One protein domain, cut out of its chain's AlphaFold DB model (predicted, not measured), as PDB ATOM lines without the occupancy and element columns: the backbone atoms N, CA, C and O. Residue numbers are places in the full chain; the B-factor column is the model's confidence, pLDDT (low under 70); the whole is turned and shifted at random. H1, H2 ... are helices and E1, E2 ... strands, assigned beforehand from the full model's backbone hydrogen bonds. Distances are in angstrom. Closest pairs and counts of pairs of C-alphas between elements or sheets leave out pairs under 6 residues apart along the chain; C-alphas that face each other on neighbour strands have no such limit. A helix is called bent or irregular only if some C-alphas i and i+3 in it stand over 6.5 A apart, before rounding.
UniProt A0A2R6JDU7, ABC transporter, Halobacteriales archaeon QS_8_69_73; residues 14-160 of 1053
ATOM      1  N   ASP A  14       6.256  -2.279  84.071       92.06
ATOM      2  CA  ASP A  14       6.281  -2.882  85.409       92.06
ATOM      3  C   ASP A  14       7.262  -2.182  86.351       92.06
ATOM      4  O   ASP A  14       6.981  -2.032  87.544       92.06
ATOM      5  N   GLU A  15       8.382  -1.704  85.814       91.19
ATOM      6  CA  GLU A  15       9.379  -0.968  86.574       91.19
ATOM      7  C   GLU A  15       8.812   0.366  87.057       91.19
ATOM      8  O   GLU A  15       8.863   0.659  88.254       91.19
ATOM      9  N   PHE A  16       8.166   1.112  86.156       93.69
ATOM     10  CA  PHE A  16       7.451   2.347  86.470       93.69
ATOM     11  C   PHE A  16       6.346   2.137  87.519       93.69
ATOM     12  O   PHE A  16       6.325   2.828  88.541       93.69
ATOM     13  N   VAL A  17       5.439   1.168  87.323       95.00
ATOM     14  CA  VAL A  17       4.334   0.950  88.279       95.00
ATOM     15  C   VAL A  17       4.866   0.531  89.655       95.00
ATOM     16  O   VAL A  17       4.339   0.991  90.670       95.00
ATOM     17  N   LEU A  18       5.935  -0.271  89.731       95.38
ATOM     18  CA  LEU A  18       6.512  -0.653  91.022       95.38
ATOM     19  C   LEU A  18       7.383   0.452  91.654       95.38
ATOM     20  O   LEU A  18       7.417   0.552  92.879       95.38
ATOM     21  N   ASN A  19       8.013   1.333  90.869       94.62
ATOM     22  CA  ASN A  19       8.618   2.572  91.379       94.62
ATOM     23  C   ASN A  19       7.566   3.462  92.067       94.62
ATOM     24  O   ASN A  19       7.793   3.921  93.188       94.62
ATOM     25  N   VAL A  20       6.393   3.646  91.446       95.75
ATOM     26  CA  VAL A  20       5.259   4.374  92.051       95.75
ATOM     27  C   VAL A  20       4.812   3.706  93.356       95.75
ATOM     28  O   VAL A  20       4.591   4.388  94.356       95.75
ATOM     29  N   TRP A  21       4.716   2.371  93.391       96.31
ATOM     30  CA  TRP A  21       4.370   1.636  94.614       96.31
ATOM     31  C   TRP A  21       5.421   1.810  95.726       96.31
ATOM     32  O   TRP A  21       5.055   1.881  96.904       96.31
ATOM     33  N   ASP A  22       6.712   1.852  95.396       94.62
ATOM     34  CA  ASP A  22       7.792   1.965  96.385       94.62
ATOM     35  C   ASP A  22       7.858   3.354  97.049       94.62
ATOM     36  O   ASP A  22       8.204   3.426  98.231       94.62
ATOM     37  N   ASP A  23       7.487   4.438  96.354       94.44
ATOM     38  CA  ASP A  23       7.450   5.791  96.945       94.44
ATOM     39  C   ASP A  23       6.105   6.102  97.638       94.44
ATOM     40  O   ASP A  23       6.088   6.547  98.789       94.44
ATOM     41  N   GLU A  24       4.969   5.785  96.999       94.44
ATOM     42  CA  GLU A  24       3.622   6.109  97.514       94.44
ATOM     43  C   GLU A  24       3.044   5.056  98.486       94.44
ATOM     44  O   GLU A  24       2.036   5.314  99.147       94.44
ATOM     45  N   ILE A  25       3.650   3.866  98.608       95.31
ATOM     46  CA  ILE A  25       3.236   2.815  99.568       95.31
ATOM     47  C   ILE A  25       4.401   2.404 100.483       95.31
ATOM     48  O   ILE A  25       4.223   2.270 101.695       95.31
ATOM     49  N   GLY A  26       5.602   2.198  99.929       88.06
ATOM     50  CA  GLY A  26       6.800   1.820 100.696       88.06
ATOM     51  C   GLY A  26       6.817   0.379 101.231       88.06
ATOM     52  O   GLY A  26       7.496   0.104 102.228       88.06
ATOM     53  N   GLY A  27       6.083  -0.531 100.581       89.94
ATOM     54  CA  GLY A  27       5.973  -1.951 100.927       89.94
ATOM     55  C   GLY A  27       4.854  -2.268 101.926       89.94
ATOM     56  O   GLY A  27       4.846  -1.770 103.052       89.94
ATOM     57  N   GLY A  28       3.940  -3.168 101.551       95.06
ATOM     58  CA  GLY A  28       2.807  -3.549 102.397       95.06
ATOM     59  C   GLY A  28       1.824  -4.517 101.737       95.06
ATOM     60  O   GLY A  28       2.161  -5.205 100.772       95.06
ATOM     61  N   THR A  29       0.602  -4.561 102.266       98.06
ATOM     62  CA  THR A  29      -0.526  -5.295 101.675       98.06
ATOM     63  C   THR A  29      -1.253  -4.399 100.675       98.06
ATOM     64  O   THR A  29      -1.735  -3.327 101.054       98.06
ATOM     65  N   VAL A  30      -1.375  -4.845  99.427       98.31
ATOM     66  CA  VAL A  30      -2.136  -4.162  98.374       98.31
ATOM     67  C   VAL A  30      -3.381  -4.980  98.062       98.31
ATOM     68  O   VAL A  30      -3.291  -6.152  97.699       98.31
ATOM     69  N   LEU A  31      -4.549  -4.368  98.226       98.19
ATOM     70  CA  LEU A  31      -5.818  -4.996  97.878       98.19
ATOM     71  C   LEU A  31      -6.174  -4.715  96.419       98.19
ATOM     72  O   LEU A  31      -6.183  -3.560  96.009       98.19
ATOM     73  N   TRP A  32      -6.531  -5.740  95.653       97.81
ATOM     74  CA  TRP A  32      -7.142  -5.558  94.332       97.81
ATOM     75  C   TRP A  32      -8.663  -5.619  94.490       97.81
ATOM     76  O   TRP A  32      -9.171  -6.602  95.036       97.81
ATOM     77  N   ASP A  33      -9.407  -4.586  94.090       97.44
ATOM     78  CA  ASP A  33     -10.869  -4.668  94.155       97.44
ATOM     79  C   ASP A  33     -11.418  -5.582  93.053       97.44
ATOM     80  O   ASP A  33     -11.132  -5.412  91.878       97.44
ATOM     81  N   GLU A  34     -12.269  -6.522  93.441       96.94
ATOM     82  CA  GLU A  34     -13.120  -7.345  92.575       96.94
ATOM     83  C   GLU A  34     -14.598  -7.221  93.017       96.94
ATOM     84  O   GLU A  34     -15.443  -8.060  92.700       96.94
ATOM     85  N   GLY A  35     -14.932  -6.198  93.818       95.69
ATOM     86  CA  GLY A  35     -16.267  -5.985  94.381       95.69
ATOM     87  C   GLY A  35     -17.282  -5.363  93.421       95.69
ATOM     88  O   GLY A  35     -18.482  -5.530  93.637       95.69
ATOM     89  N   HIS A  36     -16.810  -4.670  92.380       95.50
ATOM     90  CA  HIS A  36     -17.610  -3.755  91.554       95.50
ATOM     91  C   HIS A  36     -17.666  -4.141  90.063       95.50
ATOM     92  O   HIS A  36     -17.770  -3.263  89.209       95.50
ATOM     93  N   ASP A  37     -17.577  -5.441  89.747       92.12
ATOM     94  CA  ASP A  37     -17.484  -5.972  88.373       92.12
ATOM     95  C   ASP A  37     -16.430  -5.192  87.541       92.12
ATOM     96  O   ASP A  37     -16.750  -4.558  86.536       92.12
ATOM     97  N   GLN A  38     -15.169  -5.183  87.999       88.88
ATOM     98  CA  GLN A  38     -14.045  -4.581  87.261       88.88
ATOM     99  C   GLN A  38     -13.885  -5.227  85.874       88.88
ATOM    100  O   GLN A  38     -14.086  -6.435  85.729       88.88
ATOM    101  N   PHE A  39     -13.446  -4.457  84.875       85.75
ATOM    102  CA  PHE A  39     -13.030  -5.020  83.579       85.75
ATOM    103  C   PHE A  39     -11.747  -5.862  83.694       85.75
ATOM    104  O   PHE A  39     -11.547  -6.804  82.929       85.75
ATOM    105  N   TYR A  40     -10.886  -5.502  84.648       90.75
ATOM    106  CA  TYR A  40      -9.565  -6.081  84.868       90.75
ATOM    107  C   TYR A  40      -9.473  -6.663  86.291       90.75
ATOM    108  O   TYR A  40      -9.278  -5.912  87.254       90.75
ATOM    109  N   ASP A  41      -9.625  -7.987  86.424       93.44
ATOM    110  CA  ASP A  41      -9.458  -8.710  87.700       93.44
ATOM    111  C   ASP A  41      -7.985  -9.081  87.971       93.44
ATOM    112  O   ASP A  41      -7.157  -9.044  87.058       93.44
ATOM    113  N   LEU A  42      -7.633  -9.429  89.219       95.56
ATOM    114  CA  LEU A  42      -6.231  -9.664  89.611       95.56
ATOM    115  C   LEU A  42      -5.586 -10.822  88.827       95.56
ATOM    116  O   LEU A  42      -4.372 -10.843  88.629       95.56
ATOM    117  N   SER A  43      -6.380 -11.777  88.330       95.50
ATOM    118  CA  SER A  43      -5.864 -12.940  87.599       95.50
ATOM    119  C   SER A  43      -5.357 -12.627  86.187       95.50
ATOM    120  O   SER A  43      -4.813 -13.520  85.537       95.50
ATOM    121  N   GLN A  44      -5.497 -11.375  85.740       95.12
ATOM    122  CA  GLN A  44      -4.925 -10.833  84.502       95.12
ATOM    123  C   GLN A  44      -3.579 -10.110  84.715       95.12
ATOM    124  O   GLN A  44      -3.086  -9.479  83.783       95.12
ATOM    125  N   PHE A  45      -3.014 -10.159  85.927       94.69
ATOM    126  CA  PHE A  45      -1.780  -9.466  86.331       94.69
ATOM    127  C   PHE A  45      -0.828 -10.404  87.089       94.69
ATOM    128  O   PHE A  45      -0.029  -9.950  87.904       94.69
ATOM    129  N   SER A  46      -0.923 -11.719  86.883       93.12
ATOM    130  CA  SER A  46      -0.206 -12.731  87.671       93.12
ATOM    131  C   SER A  46       1.327 -12.640  87.577       93.12
ATOM    132  O   SER A  46       2.035 -13.052  88.505       93.12
ATOM    133  N   GLN A  47       1.860 -12.056  86.498       91.50
ATOM    134  CA  GLN A  47       3.279 -11.724  86.356       91.50
ATOM    135  C   GLN A  47       3.658 -10.534  87.249       91.50
ATOM    136  O   GLN A  47       4.601 -10.646  88.035       91.50
ATOM    137  N   PHE A  48       2.883  -9.443  87.214       94.94
ATOM    138  CA  PHE A  48       3.111  -8.267  88.061       94.94
ATOM    139  C   PHE A  48       2.848  -8.542  89.556       94.94
ATOM    140  O   PHE A  48       3.617  -8.108  90.413       94.94
ATOM    141  N   GLU A  49       1.825  -9.342  89.874       96.38
ATOM    142  CA  GLU A  49       1.540  -9.894  91.208       96.38
ATOM    143  C   GLU A  49       2.787 -10.597  91.768       96.38
ATOM    144  O   GLU A  49       3.299 -10.224  92.826       96.38
ATOM    145  N   SER A  50       3.337 -11.556  91.012       92.44
ATOM    146  CA  SER A  50       4.544 -12.303  91.392       92.44
ATOM    147  C   SER A  50       5.768 -11.393  91.558       92.44
ATOM    148  O   SER A  50       6.532 -11.535  92.513       92.44
ATOM    149  N   TYR A  51       5.947 -10.443  90.640       93.62
ATOM    150  CA  TYR A  51       7.052  -9.483  90.607       93.62
ATOM    151  C   TYR A  51       7.075  -8.549  91.826       93.62
ATOM    152  O   TYR A  51       8.145  -8.329  92.413       93.62
ATOM    153  N   ALA A  52       5.901  -8.060  92.243       96.25
ATOM    154  CA  ALA A  52       5.713  -7.240  93.435       96.25
ATOM    155  C   ALA A  52       5.816  -8.060  94.737       96.25
ATOM    156  O   ALA A  52       6.440  -7.600  95.701       96.25
ATOM    157  N   GLU A  53       5.274  -9.286  94.787       95.94
ATOM    158  CA  GLU A  53       5.420 -10.177  95.952       95.94
ATOM    159  C   GLU A  53       6.891 -10.537  96.226       95.94
ATOM    160  O   GLU A  53       7.346 -10.425  97.369       95.94
ATOM    161  N   ASP A  54       7.674 -10.896  95.199       92.69
ATOM    162  CA  ASP A  54       9.109 -11.203  95.362       92.69
ATOM    163  C   ASP A  54       9.932  -9.972  95.802       92.69
ATOM    164  O   ASP A  54      10.963 -10.118  96.471       92.69
ATOM    165  N   ARG A  55       9.452  -8.751  95.509       93.31
ATOM    166  CA  ARG A  55      10.041  -7.477  95.977       93.31
ATOM    167  C   ARG A  55       9.520  -7.023  97.350       93.31
ATOM    168  O   ARG A  55      10.118  -6.142  97.965       93.31
ATOM    169  N   GLY A  56       8.533  -7.722  97.918       93.69
ATOM    170  CA  GLY A  56       8.175  -7.653  99.340       93.69
ATOM    171  C   GLY A  56       6.763  -7.164  99.658       93.69
ATOM    172  O   GLY A  56       6.459  -6.978 100.841       93.69
ATOM    173  N   TYR A  57       5.914  -6.973  98.647       98.00
ATOM    174  CA  TYR A  57       4.488  -6.708  98.833       98.00
ATOM    175  C   TYR A  57       3.720  -7.991  99.197       98.00
ATOM    176  O   TYR A  57       4.266  -9.091  99.259       98.00
ATOM    177  N   THR A  58       2.435  -7.849  99.501       98.00
ATOM    178  CA  THR A  58       1.464  -8.953  99.527       98.00
ATOM    179  C   THR A  58       0.238  -8.480  98.771       98.00
ATOM    180  O   THR A  58      -0.359  -7.483  99.176       98.00
ATOM    181  N   VAL A  59      -0.112  -9.143  97.674       97.88
ATOM    182  CA  VAL A  59      -1.221  -8.713  96.812       97.88
ATOM    183  C   VAL A  59      -2.395  -9.667  97.028       97.88
ATOM    184  O   VAL A  59      -2.242 -10.879  96.913       97.88
ATOM    185  N   GLU A  60      -3.563  -9.148  97.413       97.38
ATOM    186  CA  GLU A  60      -4.754  -9.972  97.675       97.38
ATOM    187  C   GLU A  60      -6.018  -9.348  97.060       97.38
ATOM    188  O   GLU A  60      -6.368  -8.203  97.339       97.38
ATOM    189  N   ALA A  61      -6.761 -10.121  96.263       97.19
ATOM    190  CA  ALA A  61      -8.074  -9.707  95.768       97.19
ATOM    191  C   ALA A  61      -9.132  -9.650  96.891       97.19
ATOM    192  O   ALA A  61      -9.253 -10.573  97.707       97.19
ATOM    193  N   THR A  62      -9.956  -8.599  96.903       96.94
ATOM    194  CA  THR A  62     -11.087  -8.416  97.829       96.94
ATOM    195  C   THR A  62     -12.382  -8.099  97.085       96.94
ATOM    196  O   THR A  62     -12.391  -7.432  96.063       96.94
ATOM    197  N   THR A  63     -13.514  -8.524  97.649       96.06
ATOM    198  CA  THR A  63     -14.854  -8.112  97.198       96.06
ATOM    199  C   THR A  63     -15.608  -7.350  98.299       96.06
ATOM    200  O   THR A  63     -16.838  -7.442  98.376       96.06
ATOM    201  N   ASN A  64     -14.901  -6.737  99.264       95.06
ATOM    202  CA  ASN A  64     -15.520  -6.078 100.421       95.06
ATOM    203  C   ASN A  64     -14.617  -5.020 101.095       95.06
ATOM    204  O   ASN A  64     -14.245  -5.151 102.268       95.06
ATOM    205  N   LEU A  65     -14.329  -3.934 100.375       93.81
ATOM    206  CA  LEU A  65     -13.506  -2.807 100.840       93.81
ATOM    207  C   LEU A  65     -13.880  -2.295 102.251       93.81
ATOM    208  O   LEU A  65     -12.987  -2.011 103.049       93.81
ATOM    209  N   GLU A  66     -15.175  -2.263 102.610       93.31
ATOM    210  CA  GLU A  66     -15.663  -1.862 103.949       93.31
ATOM    211  C   GLU A  66     -15.019  -2.627 105.128       93.31
ATOM    212  O   GLU A  66     -14.972  -2.087 106.238       93.31
ATOM    213  N   SER A  67     -14.589  -3.888 104.953       92.75
ATOM    214  CA  SER A  67     -13.947  -4.658 106.037       92.75
ATOM    215  C   SER A  67     -12.446  -4.831 105.907       92.75
ATOM    216  O   SER A  67     -11.800  -5.031 106.937       92.75
ATOM    217  N   ASP A  68     -11.913  -4.767 104.689       96.12
ATOM    218  CA  ASP A  68     -10.588  -5.314 104.394       96.12
ATOM    219  C   ASP A  68      -9.512  -4.212 104.331       96.12
ATOM    220  O   ASP A  68      -8.396  -4.431 104.798       96.12
ATOM    221  N   LEU A  69      -9.880  -2.980 103.938       95.81
ATOM    222  CA  LEU A  69      -9.001  -1.790 103.956       95.81
ATOM    223  C   LEU A  69      -8.358  -1.499 105.330       95.81
ATOM    224  O   LEU A  69      -7.376  -0.773 105.421       95.81
ATOM    225  N   ALA A  70      -8.912  -2.030 106.424       91.19
ATOM    226  CA  ALA A  70      -8.434  -1.769 107.784       91.19
ATOM    227  C   ALA A  70      -7.155  -2.537 108.181       91.19
ATOM    228  O   ALA A  70      -6.562  -2.208 109.211       91.19
ATOM    229  N   ASP A  71      -6.766  -3.555 107.407       90.31
ATOM    230  CA  ASP A  71      -5.519  -4.319 107.566       90.31
ATOM    231  C   ASP A  71      -4.617  -4.197 106.300       90.31
ATOM    232  O   ASP A  71      -3.663  -4.962 106.163       90.31
ATOM    233  N   ALA A  72      -4.906  -3.239 105.402       97.19
ATOM    234  CA  ALA A  72      -4.182  -2.980 104.151       97.19
ATOM    235  C   ALA A  72      -3.330  -1.695 104.191       97.19
ATOM    236  O   ALA A  72      -3.558  -0.824 105.033       97.19
ATOM    237  N   ASP A  73      -2.394  -1.566 103.248       98.12
ATOM    238  CA  ASP A  73      -1.535  -0.386 103.067       98.12
ATOM    239  C   ASP A  73      -1.876   0.373 101.762       98.12
ATOM    240  O   ASP A  73      -1.830   1.605 101.736       98.12
ATOM    241  N   ALA A  74      -2.337  -0.328 100.714       98.31
ATOM    242  CA  ALA A  74      -2.918   0.282  99.509       98.31
ATOM    243  C   ALA A  74      -4.103  -0.513  98.917       98.31
ATOM    244  O   ALA A  74      -4.366  -1.653  99.309       98.31
ATOM    245  N   VAL A  75      -4.810   0.086  97.953       98.00
ATOM    246  CA  VAL A  75      -5.862  -0.553  97.142       98.00
ATOM    247  C   VAL A  75      -5.790  -0.124  95.671       98.00
ATOM    248  O   VAL A  75      -5.556   1.047  95.382       98.00
ATOM    249  N   VAL A  76      -6.027  -1.070  94.761       97.62
ATOM    250  CA  VAL A  76      -6.104  -0.900  93.303       97.62
ATOM    251  C   VAL A  76      -7.560  -1.040  92.837       97.62
ATOM    252  O   VAL A  76      -8.267  -1.952  93.271       97.62
ATOM    253  N   VAL A  77      -8.004  -0.136  91.957       96.31
ATOM    254  CA  VAL A  77      -9.337  -0.124  91.324       96.31
ATOM    255  C   VAL A  77      -9.168   0.086  89.813       96.31
ATOM    256  O   VAL A  77      -8.449   1.000  89.411       96.31
ATOM    257  N   THR A  78      -9.802  -0.749  88.985       93.50
ATOM    258  CA  THR A  78      -9.413  -0.977  87.576       93.50
ATOM    259  C   THR A  78     -10.616  -1.076  86.620       93.50
ATOM    260  O   THR A  78     -11.037  -2.167  86.227       93.50
ATOM    261  N   SER A  79     -11.144   0.083  86.209       90.38
ATOM    262  CA  SER A  79     -12.356   0.221  85.371       90.38
ATOM    263  C   SER A  79     -13.593  -0.531  85.925       90.38
ATOM    264  O   SER A  79     -13.988  -1.572  85.388       90.38
ATOM    265  N   PRO A  80     -14.216  -0.025  87.011       93.56
ATOM    266  CA  PRO A  80     -15.373  -0.642  87.666       93.56
ATOM    267  C   PRO A  80     -16.683  -0.450  86.893       93.56
ATOM    268  O   PRO A  80     -17.085   0.683  86.623       93.56
ATOM    269  N   SER A  81     -17.421  -1.539  86.651       91.56
ATOM    270  CA  SER A  81     -18.741  -1.485  86.000       91.56
ATOM    271  C   SER A  81     -19.887  -1.110  86.958       91.56
ATOM    272  O   SER A  81     -20.879  -0.511  86.537       91.56
ATOM    273  N   GLU A  82     -19.796  -1.445  88.256       93.06
ATOM    274  CA  GLU A  82     -20.803  -1.077  89.270       93.06
ATOM    275  C   GLU A  82     -20.379   0.129  90.136       93.06
ATOM    276  O   GLU A  82     -19.263   0.237  90.638       93.06
ATOM    277  N   SER A  83     -21.328   1.038  90.382       93.69
ATOM    278  CA  SER A  83     -21.103   2.267  91.151       93.69
ATOM    279  C   SER A  83     -20.884   2.013  92.651       93.69
ATOM    280  O   SER A  83     -21.758   1.445  93.318       93.69
ATOM    281  N   PHE A  84     -19.799   2.553  93.209       96.06
ATOM    282  CA  PHE A  84     -19.442   2.464  94.632       96.06
ATOM    283  C   PHE A  84     -20.490   3.156  95.523       96.06
ATOM    284  O   PHE A  84     -20.939   4.272  95.221       96.06
ATOM    285  N   SER A  85     -20.875   2.553  96.653       96.56
ATOM    286  CA  SER A  85     -21.866   3.159  97.552       96.56
ATOM    287  C   SER A  85     -21.271   4.266  98.428       96.56
ATOM    288  O   SER A  85     -20.058   4.390  98.596       96.56
ATOM    289  N   ASP A  86     -22.144   5.067  99.050       96.50
ATOM    290  CA  ASP A  86     -21.746   6.075 100.044       96.50
ATOM    291  C   ASP A  86     -20.887   5.476 101.183       96.50
ATOM    292  O   ASP A  86     -20.114   6.203 101.798       96.50
ATOM    293  N   ALA A  87     -21.017   4.173 101.480       96.00
ATOM    294  CA  ALA A  87     -20.264   3.500 102.540       96.00
ATOM    295  C   ALA A  87     -18.853   3.081 102.097       96.00
ATOM    296  O   ALA A  87     -17.907   3.325 102.846       96.00
ATOM    297  N   GLU A  88     -18.680   2.527 100.886       97.69
ATOM    298  CA  GLU A  88     -17.338   2.288 100.332       97.69
ATOM    299  C   GLU A  88     -16.590   3.613 100.122       97.69
ATOM    300  O   GLU A  88     -15.406   3.706 100.442       97.69
ATOM    301  N   LYS A  89     -17.277   4.677  99.684       97.69
ATOM    302  CA  LYS A  89     -16.669   6.009  99.504       97.69
ATOM    303  C   LYS A  89     -16.303   6.684 100.837       97.69
ATOM    304  O   LYS A  89     -15.200   7.216 100.952       97.69
ATOM    305  N   ASP A  90     -17.143   6.586 101.876       96.19
ATOM    306  CA  ASP A  90     -16.776   6.981 103.254       96.19
ATOM    307  C   ASP A  90     -15.566   6.162 103.775       96.19
ATOM    308  O   ASP A  90     -14.740   6.690 104.529       96.19
ATOM    309  N   ALA A  91     -15.440   4.882 103.392       97.19
ATOM    310  CA  ALA A  91     -14.336   4.007 103.796       97.19
ATOM    311  C   ALA A  91     -13.016   4.353 103.086       97.19
ATOM    312  O   ALA A  91     -12.015   4.551 103.772       97.19
ATOM    313  N   LEU A  92     -13.019   4.517 101.758       97.62
ATOM    314  CA  LEU A  92     -11.860   4.970 100.973       97.62
ATOM    315  C   LEU A  92     -11.377   6.355 101.434       97.62
ATOM    316  O   LEU A  92     -10.189   6.548 101.684       97.62
ATOM    317  N   SER A  93     -12.299   7.298 101.658       97.12
ATOM    318  CA  SER A  93     -11.974   8.625 102.203       97.12
ATOM    319  C   SER A  93     -11.349   8.544 103.605       97.12
ATOM    320  O   SER A  93     -10.421   9.287 103.925       97.12
ATOM    321  N   SER A  94     -11.800   7.599 104.440       96.62
ATOM    322  CA  SER A  94     -11.200   7.346 105.757       96.62
ATOM    323  C   SER A  94      -9.818   6.685 105.662       96.62
ATOM    324  O   SER A  94      -8.936   7.032 106.442       96.62
ATOM    325  N   PHE A  95      -9.625   5.767 104.712       97.50
ATOM    326  CA  PHE A  95      -8.371   5.053 104.458       97.50
ATOM    327  C   PHE A  95      -7.258   6.016 104.017       97.50
ATOM    328  O   PHE A  95      -6.218   6.086 104.671       97.50
ATOM    329  N   VAL A  96      -7.532   6.867 103.023       96.19
ATOM    330  CA  VAL A  96      -6.616   7.943 102.592       96.19
ATOM    331  C   VAL A  96      -6.336   8.930 103.734       96.19
ATOM    332  O   VAL A  96      -5.198   9.352 103.935       96.19
ATOM    333  N   ALA A  97      -7.341   9.267 104.550       94.69
ATOM    334  CA  ALA A  97      -7.165  10.189 105.677       94.69
ATOM    335  C   ALA A  97      -6.351   9.618 106.860       94.69
ATOM    336  O   ALA A  97      -5.758  10.405 107.609       94.69
ATOM    337  N   ASP A  98      -6.324   8.294 107.050       95.25
ATOM    338  CA  ASP A  98      -5.454   7.611 108.023       95.25
ATOM    339  C   ASP A  98      -4.076   7.228 107.424       95.25
ATOM    340  O   ASP A  98      -3.144   6.974 108.194       95.25
ATOM    341  N   GLY A  99      -3.913   7.303 106.093       93.62
ATOM    342  CA  GLY A  99      -2.625   7.290 105.387       93.62
ATOM    343  C   GLY A  99      -2.365   6.110 104.443       93.62
ATOM    344  O   GLY A  99      -1.196   5.819 104.211       93.62
ATOM    345  N   GLY A 100      -3.403   5.421 103.956       96.81
ATOM    346  CA  GLY A 100      -3.289   4.376 102.926       96.81
ATOM    347  C   GLY A 100      -3.517   4.901 101.501       96.81
ATOM    348  O   GLY A 100      -4.202   5.908 101.309       96.81
ATOM    349  N   THR A 101      -2.966   4.207 100.505       97.75
ATOM    350  CA  THR A 101      -2.863   4.702  99.116       97.75
ATOM    351  C   THR A 101      -3.908   4.072  98.188       97.75
ATOM    352  O   THR A 101      -4.168   2.873  98.254       97.75
ATOM    353  N   VAL A 102      -4.535   4.872  97.319       97.06
ATOM    354  CA  VAL A 102      -5.565   4.419  96.365       97.06
ATOM    355  C   VAL A 102      -5.053   4.627  94.944       97.06
ATOM    356  O   VAL A 102      -4.876   5.768  94.522       97.06
ATOM    357  N   LEU A 103      -4.846   3.535  94.210       95.69
ATOM    358  CA  LEU A 103      -4.482   3.551  92.797       95.69
ATOM    359  C   LEU A 103      -5.741   3.361  91.949       95.69
ATOM    360  O   LEU A 103      -6.469   2.378  92.107       95.69
ATOM    361  N   LEU A 104      -5.998   4.319  91.059       94.75
ATOM    362  CA  LEU A 104      -7.116   4.300  90.121       94.75
ATOM    363  C   LEU A 104      -6.554   4.116  88.711       94.75
ATOM    364  O   LEU A 104      -5.809   4.972  88.235       94.75
ATOM    365  N   HIS A 105      -6.919   3.018  88.059       93.31
ATOM    366  CA  HIS A 105      -6.582   2.743  86.669       93.31
ATOM    367  C   HIS A 105      -7.850   2.756  85.826       93.31
ATOM    368  O   HIS A 105      -8.862   2.154  86.199       93.31
ATOM    369  N   ASP A 106      -7.762   3.433  84.688       90.88
ATOM    370  CA  ASP A 106      -8.864   3.614  83.756       90.88
ATOM    371  C   ASP A 106      -8.587   2.948  82.401       90.88
ATOM    372  O   ASP A 106      -7.491   2.432  82.148       90.88
ATOM    373  N   ARG A 107      -9.596   2.951  81.532       86.38
ATOM    374  CA  ARG A 107      -9.589   2.340  80.205       86.38
ATOM    375  C   ARG A 107     -10.247   3.302  79.221       86.38
ATOM    376  O   ARG A 107     -11.240   3.927  79.553       86.38
ATOM    377  N   SER A 108      -9.702   3.385  78.012       85.31
ATOM    378  CA  SER A 108     -10.245   4.233  76.948       85.31
ATOM    379  C   SER A 108     -11.688   3.880  76.566       85.31
ATOM    380  O   SER A 108     -12.100   2.716  76.674       85.31
ATOM    381  N   ASP A 109     -12.401   4.871  76.018       81.62
ATOM    382  CA  ASP A 109     -13.758   4.790  75.436       81.62
ATOM    383  C   ASP A 109     -13.811   3.959  74.126       81.62
ATOM    384  O   ASP A 109     -14.432   4.297  73.116       81.62
ATOM    385  N   PHE A 110     -13.107   2.826  74.099       78.56
ATOM    386  CA  PHE A 110     -13.111   1.934  72.955       78.56
ATOM    387  C   PHE A 110     -14.450   1.188  72.872       78.56
ATOM    388  O   PHE A 110     -14.672   0.198  73.581       78.56
ATOM    389  N   SER A 111     -15.270   1.599  71.898       78.00
ATOM    390  CA  SER A 111     -16.600   1.058  71.554       78.00
ATOM    391  C   SER A 111     -17.770   1.477  72.465       78.00
ATOM    392  O   SER A 111     -18.612   0.628  72.766       78.00
ATOM    393  N   ASP A 112     -17.862   2.765  72.823       72.69
ATOM    394  CA  ASP A 112     -18.885   3.346  73.716       72.69
ATOM    395  C   ASP A 112     -18.832   2.669  75.114       72.69
ATOM    396  O   ASP A 112     -19.709   1.871  75.476       72.69
ATOM    397  N   TYR A 113     -17.746   2.910  75.858       71.81
ATOM    398  CA  TYR A 113     -17.407   2.280  77.145       71.81
ATOM    399  C   TYR A 113     -17.474   3.290  78.313       71.81
ATOM    400  O   TYR A 113     -16.482   3.496  79.008       71.81
ATOM    401  N   ASP A 114     -18.660   3.888  78.523       68.06
ATOM    402  CA  ASP A 114     -19.035   4.928  79.516       68.06
ATOM    403  C   ASP A 114     -18.680   4.646  81.020       68.06
ATOM    404  O   ASP A 114     -19.194   5.311  81.931       68.06
ATOM    405  N   GLU A 115     -17.874   3.635  81.354       82.62
ATOM    406  CA  GLU A 115     -17.564   3.204  82.727       82.62
ATOM    407  C   GLU A 115     -16.699   4.210  83.529       82.62
ATOM    408  O   GLU A 115     -16.729   4.201  84.768       82.62
ATOM    409  N   THR A 116     -16.005   5.132  82.851       90.56
ATOM    410  CA  THR A 116     -15.190   6.238  83.404       90.56
ATOM    411  C   THR A 116     -15.894   7.033  84.517       90.56
ATOM    412  O   THR A 116     -15.280   7.491  85.491       90.56
ATOM    413  N   ASP A 117     -17.219   7.201  84.409       91.31
ATOM    414  CA  ASP A 117     -18.036   7.973  85.357       91.31
ATOM    415  C   ASP A 117     -17.980   7.368  86.783       91.31
ATOM    416  O   ASP A 117     -18.029   8.101  87.775       91.31
ATOM    417  N   ASN A 118     -17.775   6.046  86.920       93.56
ATOM    418  CA  ASN A 118     -17.638   5.378  88.223       93.56
ATOM    419  C   ASN A 118     -16.314   5.725  88.933       93.56
ATOM    420  O   ASN A 118     -16.320   5.935  90.150       93.56
ATOM    421  N   LEU A 119     -15.190   5.839  88.208       93.69
ATOM    422  CA  LEU A 119     -13.906   6.296  88.774       93.69
ATOM    423  C   LEU A 119     -13.963   7.777  89.156       93.69
ATOM    424  O   LEU A 119     -13.481   8.175  90.220       93.69
ATOM    425  N   ASN A 120     -14.619   8.593  88.331       94.31
ATOM    426  CA  ASN A 120     -14.830  10.011  88.611       94.31
ATOM    427  C   ASN A 120     -15.714  10.252  89.850       94.31
ATOM    428  O   ASN A 120     -15.499  11.234  90.570       94.31
ATOM    429  N   ASP A 121     -16.644   9.347  90.168       95.31
ATOM    430  CA  ASP A 121     -17.438   9.394  91.405       95.31
ATOM    431  C   ASP A 121     -16.604   9.018  92.658       95.31
ATOM    432  O   ASP A 121     -16.881   9.518  93.754       95.31
ATOM    433  N   ILE A 122     -15.532   8.220  92.510       95.88
ATOM    434  CA  ILE A 122     -14.520   7.979  93.565       95.88
ATOM    435  C   ILE A 122     -13.621   9.210  93.734       95.88
ATOM    436  O   ILE A 122     -13.498   9.722  94.848       95.88
ATOM    437  N   ALA A 123     -13.039   9.732  92.647       95.38
ATOM    438  CA  ALA A 123     -12.182  10.924  92.677       95.38
ATOM    439  C   ALA A 123     -12.905  12.134  93.306       95.38
ATOM    440  O   ALA A 123     -12.356  12.831  94.164       95.38
ATOM    441  N   SER A 124     -14.189  12.307  92.974       95.81
ATOM    442  CA  SER A 124     -15.073  13.326  93.561       95.81
ATOM    443  C   SER A 124     -15.348  13.127  95.058       95.81
ATOM    444  O   SER A 124     -15.608  14.100  95.766       95.81
ATOM    445  N   ALA A 125     -15.317  11.889  95.562       95.44
ATOM    446  CA  ALA A 125     -15.498  11.585  96.984       95.44
ATOM    447  C   ALA A 125     -14.198  11.705  97.801       95.44
ATOM    448  O   ALA A 125     -14.253  11.930  99.013       95.44
ATOM    449  N   LEU A 126     -13.043  11.587  97.140       95.81
ATOM    450  CA  LEU A 126     -11.715  11.795  97.721       95.81
ATOM    451  C   LEU A 126     -11.247  13.269  97.677       95.81
ATOM    452  O   LEU A 126     -10.224  13.580  98.280       95.81
ATOM    453  N   ASP A 127     -12.019  14.175  97.054       94.75
ATOM    454  CA  ASP A 127     -11.718  15.619  96.897       94.75
ATOM    455  C   ASP A 127     -10.414  15.857  96.092       94.75
ATOM    456  O   ASP A 127      -9.615  16.733  96.426       94.75
ATOM    457  N   LEU A 128     -10.183  15.043  95.047       94.88
ATOM    458  CA  LEU A 128      -8.995  15.123  94.183       94.88
ATOM    459  C   LEU A 128      -9.055  16.327  93.224       94.88
ATOM    460  O   LEU A 128     -10.115  16.683  92.711       94.88
ATOM    461  N   ASP A 129      -7.892  16.916  92.924       94.06
ATOM    462  CA  ASP A 129      -7.754  18.042  91.982       94.06
ATOM    463  C   ASP A 129      -7.832  17.621  90.489       94.06
ATOM    464  O   ASP A 129      -7.777  18.480  89.606       94.06
ATOM    465  N   PHE A 130      -7.981  16.322  90.188       94.19
ATOM    466  CA  PHE A 130      -8.079  15.765  88.831       94.19
ATOM    467  C   PHE A 130      -9.334  14.896  88.630       94.19
ATOM    468  O   PHE A 130     -10.016  14.517  89.581       94.19
ATOM    469  N   ARG A 131      -9.627  14.581  87.364       94.19
ATOM    470  CA  ARG A 131     -10.635  13.605  86.924       94.19
ATOM    471  C   ARG A 131     -10.122  12.876  85.679       94.19
ATOM    472  O   ARG A 131      -9.305  13.449  84.959       94.19
ATOM    473  N   PHE A 132     -10.653  11.698  85.393       92.56
ATOM    474  CA  PHE A 132     -10.451  11.012  84.120       92.56
ATOM    475  C   PHE A 132     -11.347  11.605  83.024       92.56
ATOM    476  O   PHE A 132     -12.402  12.188  83.323       92.56
ATOM    477  N   ASN A 133     -10.914  11.489  81.769       90.50
ATOM    478  CA  ASN A 133     -11.730  11.767  80.592       90.50
ATOM    479  C   ASN A 133     -12.355  10.482  80.057       90.50
ATOM    480  O   ASN A 133     -11.755   9.422  80.121       90.50
ATOM    481  N   ASP A 134     -13.543  10.652  79.492       89.81
ATOM    482  CA  ASP A 134     -14.280   9.647  78.737       89.81
ATOM    483  C   ASP A 134     -13.845   9.811  77.265       89.81
ATOM    484  O   ASP A 134     -14.502  10.503  76.485       89.81
ATOM    485  N   ASP A 135     -12.619   9.376  76.953       88.88
ATOM    486  CA  ASP A 135     -12.004   9.483  75.623       88.88
ATOM    487  C   ASP A 135     -11.017   8.336  75.320       88.88
ATOM    488  O   ASP A 135     -10.824   7.400  76.103       88.88
ATOM    489  N   GLN A 136     -10.439   8.363  74.119       89.19
ATOM    490  CA  GLN A 136      -9.408   7.440  73.662       89.19
ATOM    491  C   GLN A 136      -8.273   8.257  73.041       89.19
ATOM    492  O   GLN A 136      -8.497   8.997  72.085       89.19
ATOM    493  N   VAL A 137      -7.063   8.112  73.586       90.25
ATOM    494  CA  VAL A 137      -5.838   8.605  72.945       90.25
ATOM    495  C   VAL A 137      -5.507   7.683  71.773       90.25
ATOM    496  O   VAL A 137      -5.611   6.461  71.903       90.25
ATOM    497  N   LEU A 138      -5.141   8.290  70.649       89.56
ATOM    498  CA  LEU A 138      -4.563   7.647  69.478       89.56
ATOM    499  C   LEU A 138      -3.256   8.376  69.159       89.56
ATOM    500  O   LEU A 138      -3.195   9.594  69.329       89.56
ATOM    501  N   ASP A 139      -2.258   7.622  68.728       84.81
ATOM    502  CA  ASP A 139      -0.939   8.089  68.315       84.81
ATOM    503  C   ASP A 139      -0.520   7.180  67.155       84.81
ATOM    504  O   ASP A 139      -0.230   6.000  67.363       84.81
ATOM    505  N   ASP A 140      -0.652   7.669  65.923       83.44
ATOM    506  CA  ASP A 140      -0.368   6.878  64.721       83.44
ATOM    507  C   ASP A 140       1.149   6.688  64.512       83.44
ATOM    508  O   ASP A 140       1.549   5.697  63.904       83.44
ATOM    509  N   ASP A 141       1.971   7.551  65.125       71.81
ATOM    510  CA  ASP A 141       3.429   7.594  64.975       71.81
ATOM    511  C   ASP A 141       4.150   6.814  66.097       71.81
ATOM    512  O   ASP A 141       4.993   5.956  65.847       71.81
ATOM    513  N   ASN A 142       3.800   7.069  67.366       75.31
ATOM    514  CA  ASN A 142       4.466   6.501  68.545       75.31
ATOM    515  C   ASN A 142       3.589   5.411  69.177       75.31
ATOM    516  O   ASN A 142       2.894   5.661  70.165       75.31
ATOM    517  N   ASN A 143       3.590   4.188  68.635       86.94
ATOM    518  CA  ASN A 143       2.762   3.094  69.164       86.94
ATOM    519  C   ASN A 143       3.382   1.690  69.056       86.94
ATOM    520  O   ASN A 143       4.217   1.411  68.204       86.94
ATOM    521  N   ASP A 144       2.919   0.782  69.920       78.19
ATOM    522  CA  ASP A 144       3.287  -0.643  69.947       78.19
ATOM    523  C   ASP A 144       2.442  -1.463  68.946       78.19
ATOM    524  O   ASP A 144       1.736  -2.406  69.311       78.19
ATOM    525  N   GLY A 145       2.459  -1.053  67.671       82.94
ATOM    526  CA  GLY A 145       1.836  -1.731  66.524       82.94
ATOM    527  C   GLY A 145       0.451  -1.207  66.099       82.94
ATOM    528  O   GLY A 145       0.248  -0.939  64.915       82.94
ATOM    529  N   PRO A 146      -0.559  -1.120  66.990       78.75
ATOM    530  CA  PRO A 146      -1.790  -0.379  66.721       78.75
ATOM    531  C   PRO A 146      -1.770   1.007  67.376       78.75
ATOM    532  O   PRO A 146      -1.564   1.111  68.584       78.75
ATOM    533  N   ASN A 147      -2.187   2.036  66.632       85.12
ATOM    534  CA  ASN A 147      -2.277   3.444  67.059       85.12
ATOM    535  C   ASN A 147      -3.022   3.740  68.383       85.12
ATOM    536  O   ASN A 147      -2.941   4.838  68.924       85.12
ATOM    537  N   TYR A 148      -3.774   2.784  68.933       84.50
ATOM    538  CA  TYR A 148      -4.423   2.878  70.244       84.50
ATOM    539  C   TYR A 148      -3.588   2.301  71.403       84.50
ATOM    540  O   TYR A 148      -4.101   2.156  72.519       84.50
ATOM    541  N   VAL A 149      -2.323   1.957  71.151       86.00
ATOM    542  CA  VAL A 149      -1.330   1.493  72.131       86.00
ATOM    543  C   VAL A 149      -0.124   2.454  72.124       86.00
ATOM    544  O   VAL A 149       0.972   2.055  71.738       86.00
ATOM    545  N   PRO A 150      -0.316   3.735  72.502       88.50
ATOM    546  CA  PRO A 150       0.730   4.746  72.396       88.50
ATOM    547  C   PRO A 150       1.918   4.464  73.324       88.50
ATOM    548  O   PRO A 150       1.736   4.119  74.499       88.50
ATOM    549  N   THR A 151       3.128   4.671  72.811       86.81
ATOM    550  CA  THR A 151       4.398   4.656  73.549       86.81
ATOM    551  C   THR A 151       4.815   6.095  73.882       86.81
ATOM    552  O   THR A 151       4.338   7.054  73.282       86.81
ATOM    553  N   THR A 152       5.666   6.305  74.895       84.31
ATOM    554  CA  THR A 152       6.238   7.640  75.146       84.31
ATOM    555  C   THR A 152       7.474   7.600  76.042       84.31
ATOM    556  O   THR A 152       7.481   6.911  77.059       84.31
ATOM    557  N   GLY A 153       8.485   8.407  75.705       85.00
ATOM    558  CA  GLY A 153       9.628   8.730  76.573       85.00
ATOM    559  C   GLY A 153       9.530  10.101  77.262       85.00
ATOM    560  O   GLY A 153      10.481  10.543  77.903       85.00
ATOM    561  N   ARG A 154       8.412  10.836  77.121       83.44
ATOM    562  CA  ARG A 154       8.289  12.257  77.529       83.44
ATOM    563  C   ARG A 154       8.037  12.418  79.046       83.44
ATOM    564  O   ARG A 154       7.019  12.957  79.489       83.44
ATOM    565  N   PHE A 155       8.968  11.919  79.863       86.62
ATOM    566  CA  PHE A 155       8.834  11.775  81.318       86.62
ATOM    567  C   PHE A 155       9.088  13.059  82.128       86.62
ATOM    568  O   PHE A 155       9.818  13.970  81.745       86.62
ATOM    569  N   ASN A 156       8.484  13.128  83.323       83.94
ATOM    570  CA  ASN A 156       8.588  14.271  84.244       83.94
ATOM    571  C   ASN A 156       9.589  14.017  85.396       83.94
ATOM    572  O   ASN A 156       9.344  14.407  86.540       83.94
ATOM    573  N   GLU A 157      10.726  13.388  85.093       82.62
ATOM    574  CA  GLU A 157      11.771  12.958  86.046       82.62
ATOM    575  C   GLU A 157      12.188  14.041  87.049       82.62
ATOM    576  O   GLU A 157      12.326  13.799  88.243       82.62
ATOM    577  N   SER A 158      12.319  15.290  86.586       83.25
ATOM    578  CA  SER A 158      12.694  16.431  87.438       83.25
ATOM    579  C   SER A 158      11.703  16.742  88.575       83.25
ATOM    580  O   SER A 158      12.005  17.568  89.444       83.25
ATOM    581  N   SER A 159      10.522  16.115  88.556       88.75
ATOM    582  CA  SER A 159       9.442  16.267  89.536       88.75
ATOM    583  C   SER A 159       9.074  14.974  90.276       88.75
ATOM    584  O   SER A 159       8.452  15.080  91.334       88.75
ATOM    585  N   PHE A 160       9.445  13.794  89.764       89.06
ATOM    586  CA  PHE A 160       9.076  12.487  90.323       89.06
ATOM    587  C   PHE A 160      10.208  11.467  90.153       89.06
ATOM    588  O   PHE A 160      10.641  11.210  89.032       89.06
TER     589      PHE A 160
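This is residues 14 to 160 of the 1053 residues of the protein "ABC transporter" of Halobacteriales archaeon QS_8_69_73 (UniProt A0A2R6JDU7). A twisted four-stranded parallel sheet makes the core, with H1 and H2 to one side of it and H3, H4 and H5 to the other. A long tail with no named element, residues 127 to 160, loops out beyond the sheet and folds back, and its residues 154 to 159 stand free. The 147 printed residues run H1 E1 H2 E2 H3 E3 H4 E4 H5, and the sheet's order is E2 E1 E3 E4. The class is mixed, helices and strands, with 72 residues, under half, in named elements. The whole is compact, with a radius of gyration of the C-alphas of 15.9 A, and spans 46 by 35 by 32 A.

H1, residues 14 to 24, only grazes the sheet, with residues 20 to 24. E1, residues 29 to 33, is an inner strand. H2, residues 46 to 55, is close to but not clearly touching H1, the C-alphas of Asp 14 and Phe 48 being closest at 6.8 A; it only grazes the sheet, with residues 48 to 53. E2, residues 58 to 62, is an edge strand parallel to E1, with N 30 and O 58 at 2.8 A. E1, H2 and E2 make a strand-helix-strand unit, two parallel neighbour strands with a helix between in the chain; its crossover is right-handed. H3, residues 65 to 71, is only just irregular, C-alphas 66 and 69 being 6.7 A apart. Its height over the sheet is 8.6 A, and it runs along the strands, at 1 degrees to E1 on the local plane. E3, residues 74 to 78, is parallel to E1, with N 76 and O 31 at 2.8 A; E2, H3 and E3 make a split unit, with E1 between its strands and a right-handed crossover. H4, residues 86 to 98, touches H3 at a shallow tilt of 19 degrees, the same way, closest at the C-alphas of Glu 66 and Glu 88, 5.8 A. E4, residues 101 to 105, is the other edge strand, parallel to E3, with N 103 and O 75 at 2.8 A; E3, H4 and E4 make another right-handed strand-helix-strand unit. H5, residues 116 to 126, touches residues 89 to 93 of H4 alone, at a steep tilt of 52 degrees, closest at the C-alphas of Ser 93 and Leu 126, 5.5 A. H4 and H5 only graze the sheet. Every O i to N i+4 pair is within hydrogen-bond range in H1, H2, H4 and H5; in H3 1 of 3 is, beside 2 of 4 O i to N i+3 pairs.

H1 begins at C-alpha 14, (6.281, -2.882, 85.409), and is 15.3 A long. H4 is 18.2 A long. H5 is 15.7 A long and ends at C-alpha 126, (-11.715, 11.795, 97.721).

The C-alphas farthest apart, of Ser 67 and Asp 141, are 46.2 A apart. The printed part has no cut. The link E1 to H2 is long, 12 residues. Mean pLDDT of the printed part is 91.9; residue 114 alone is under 70.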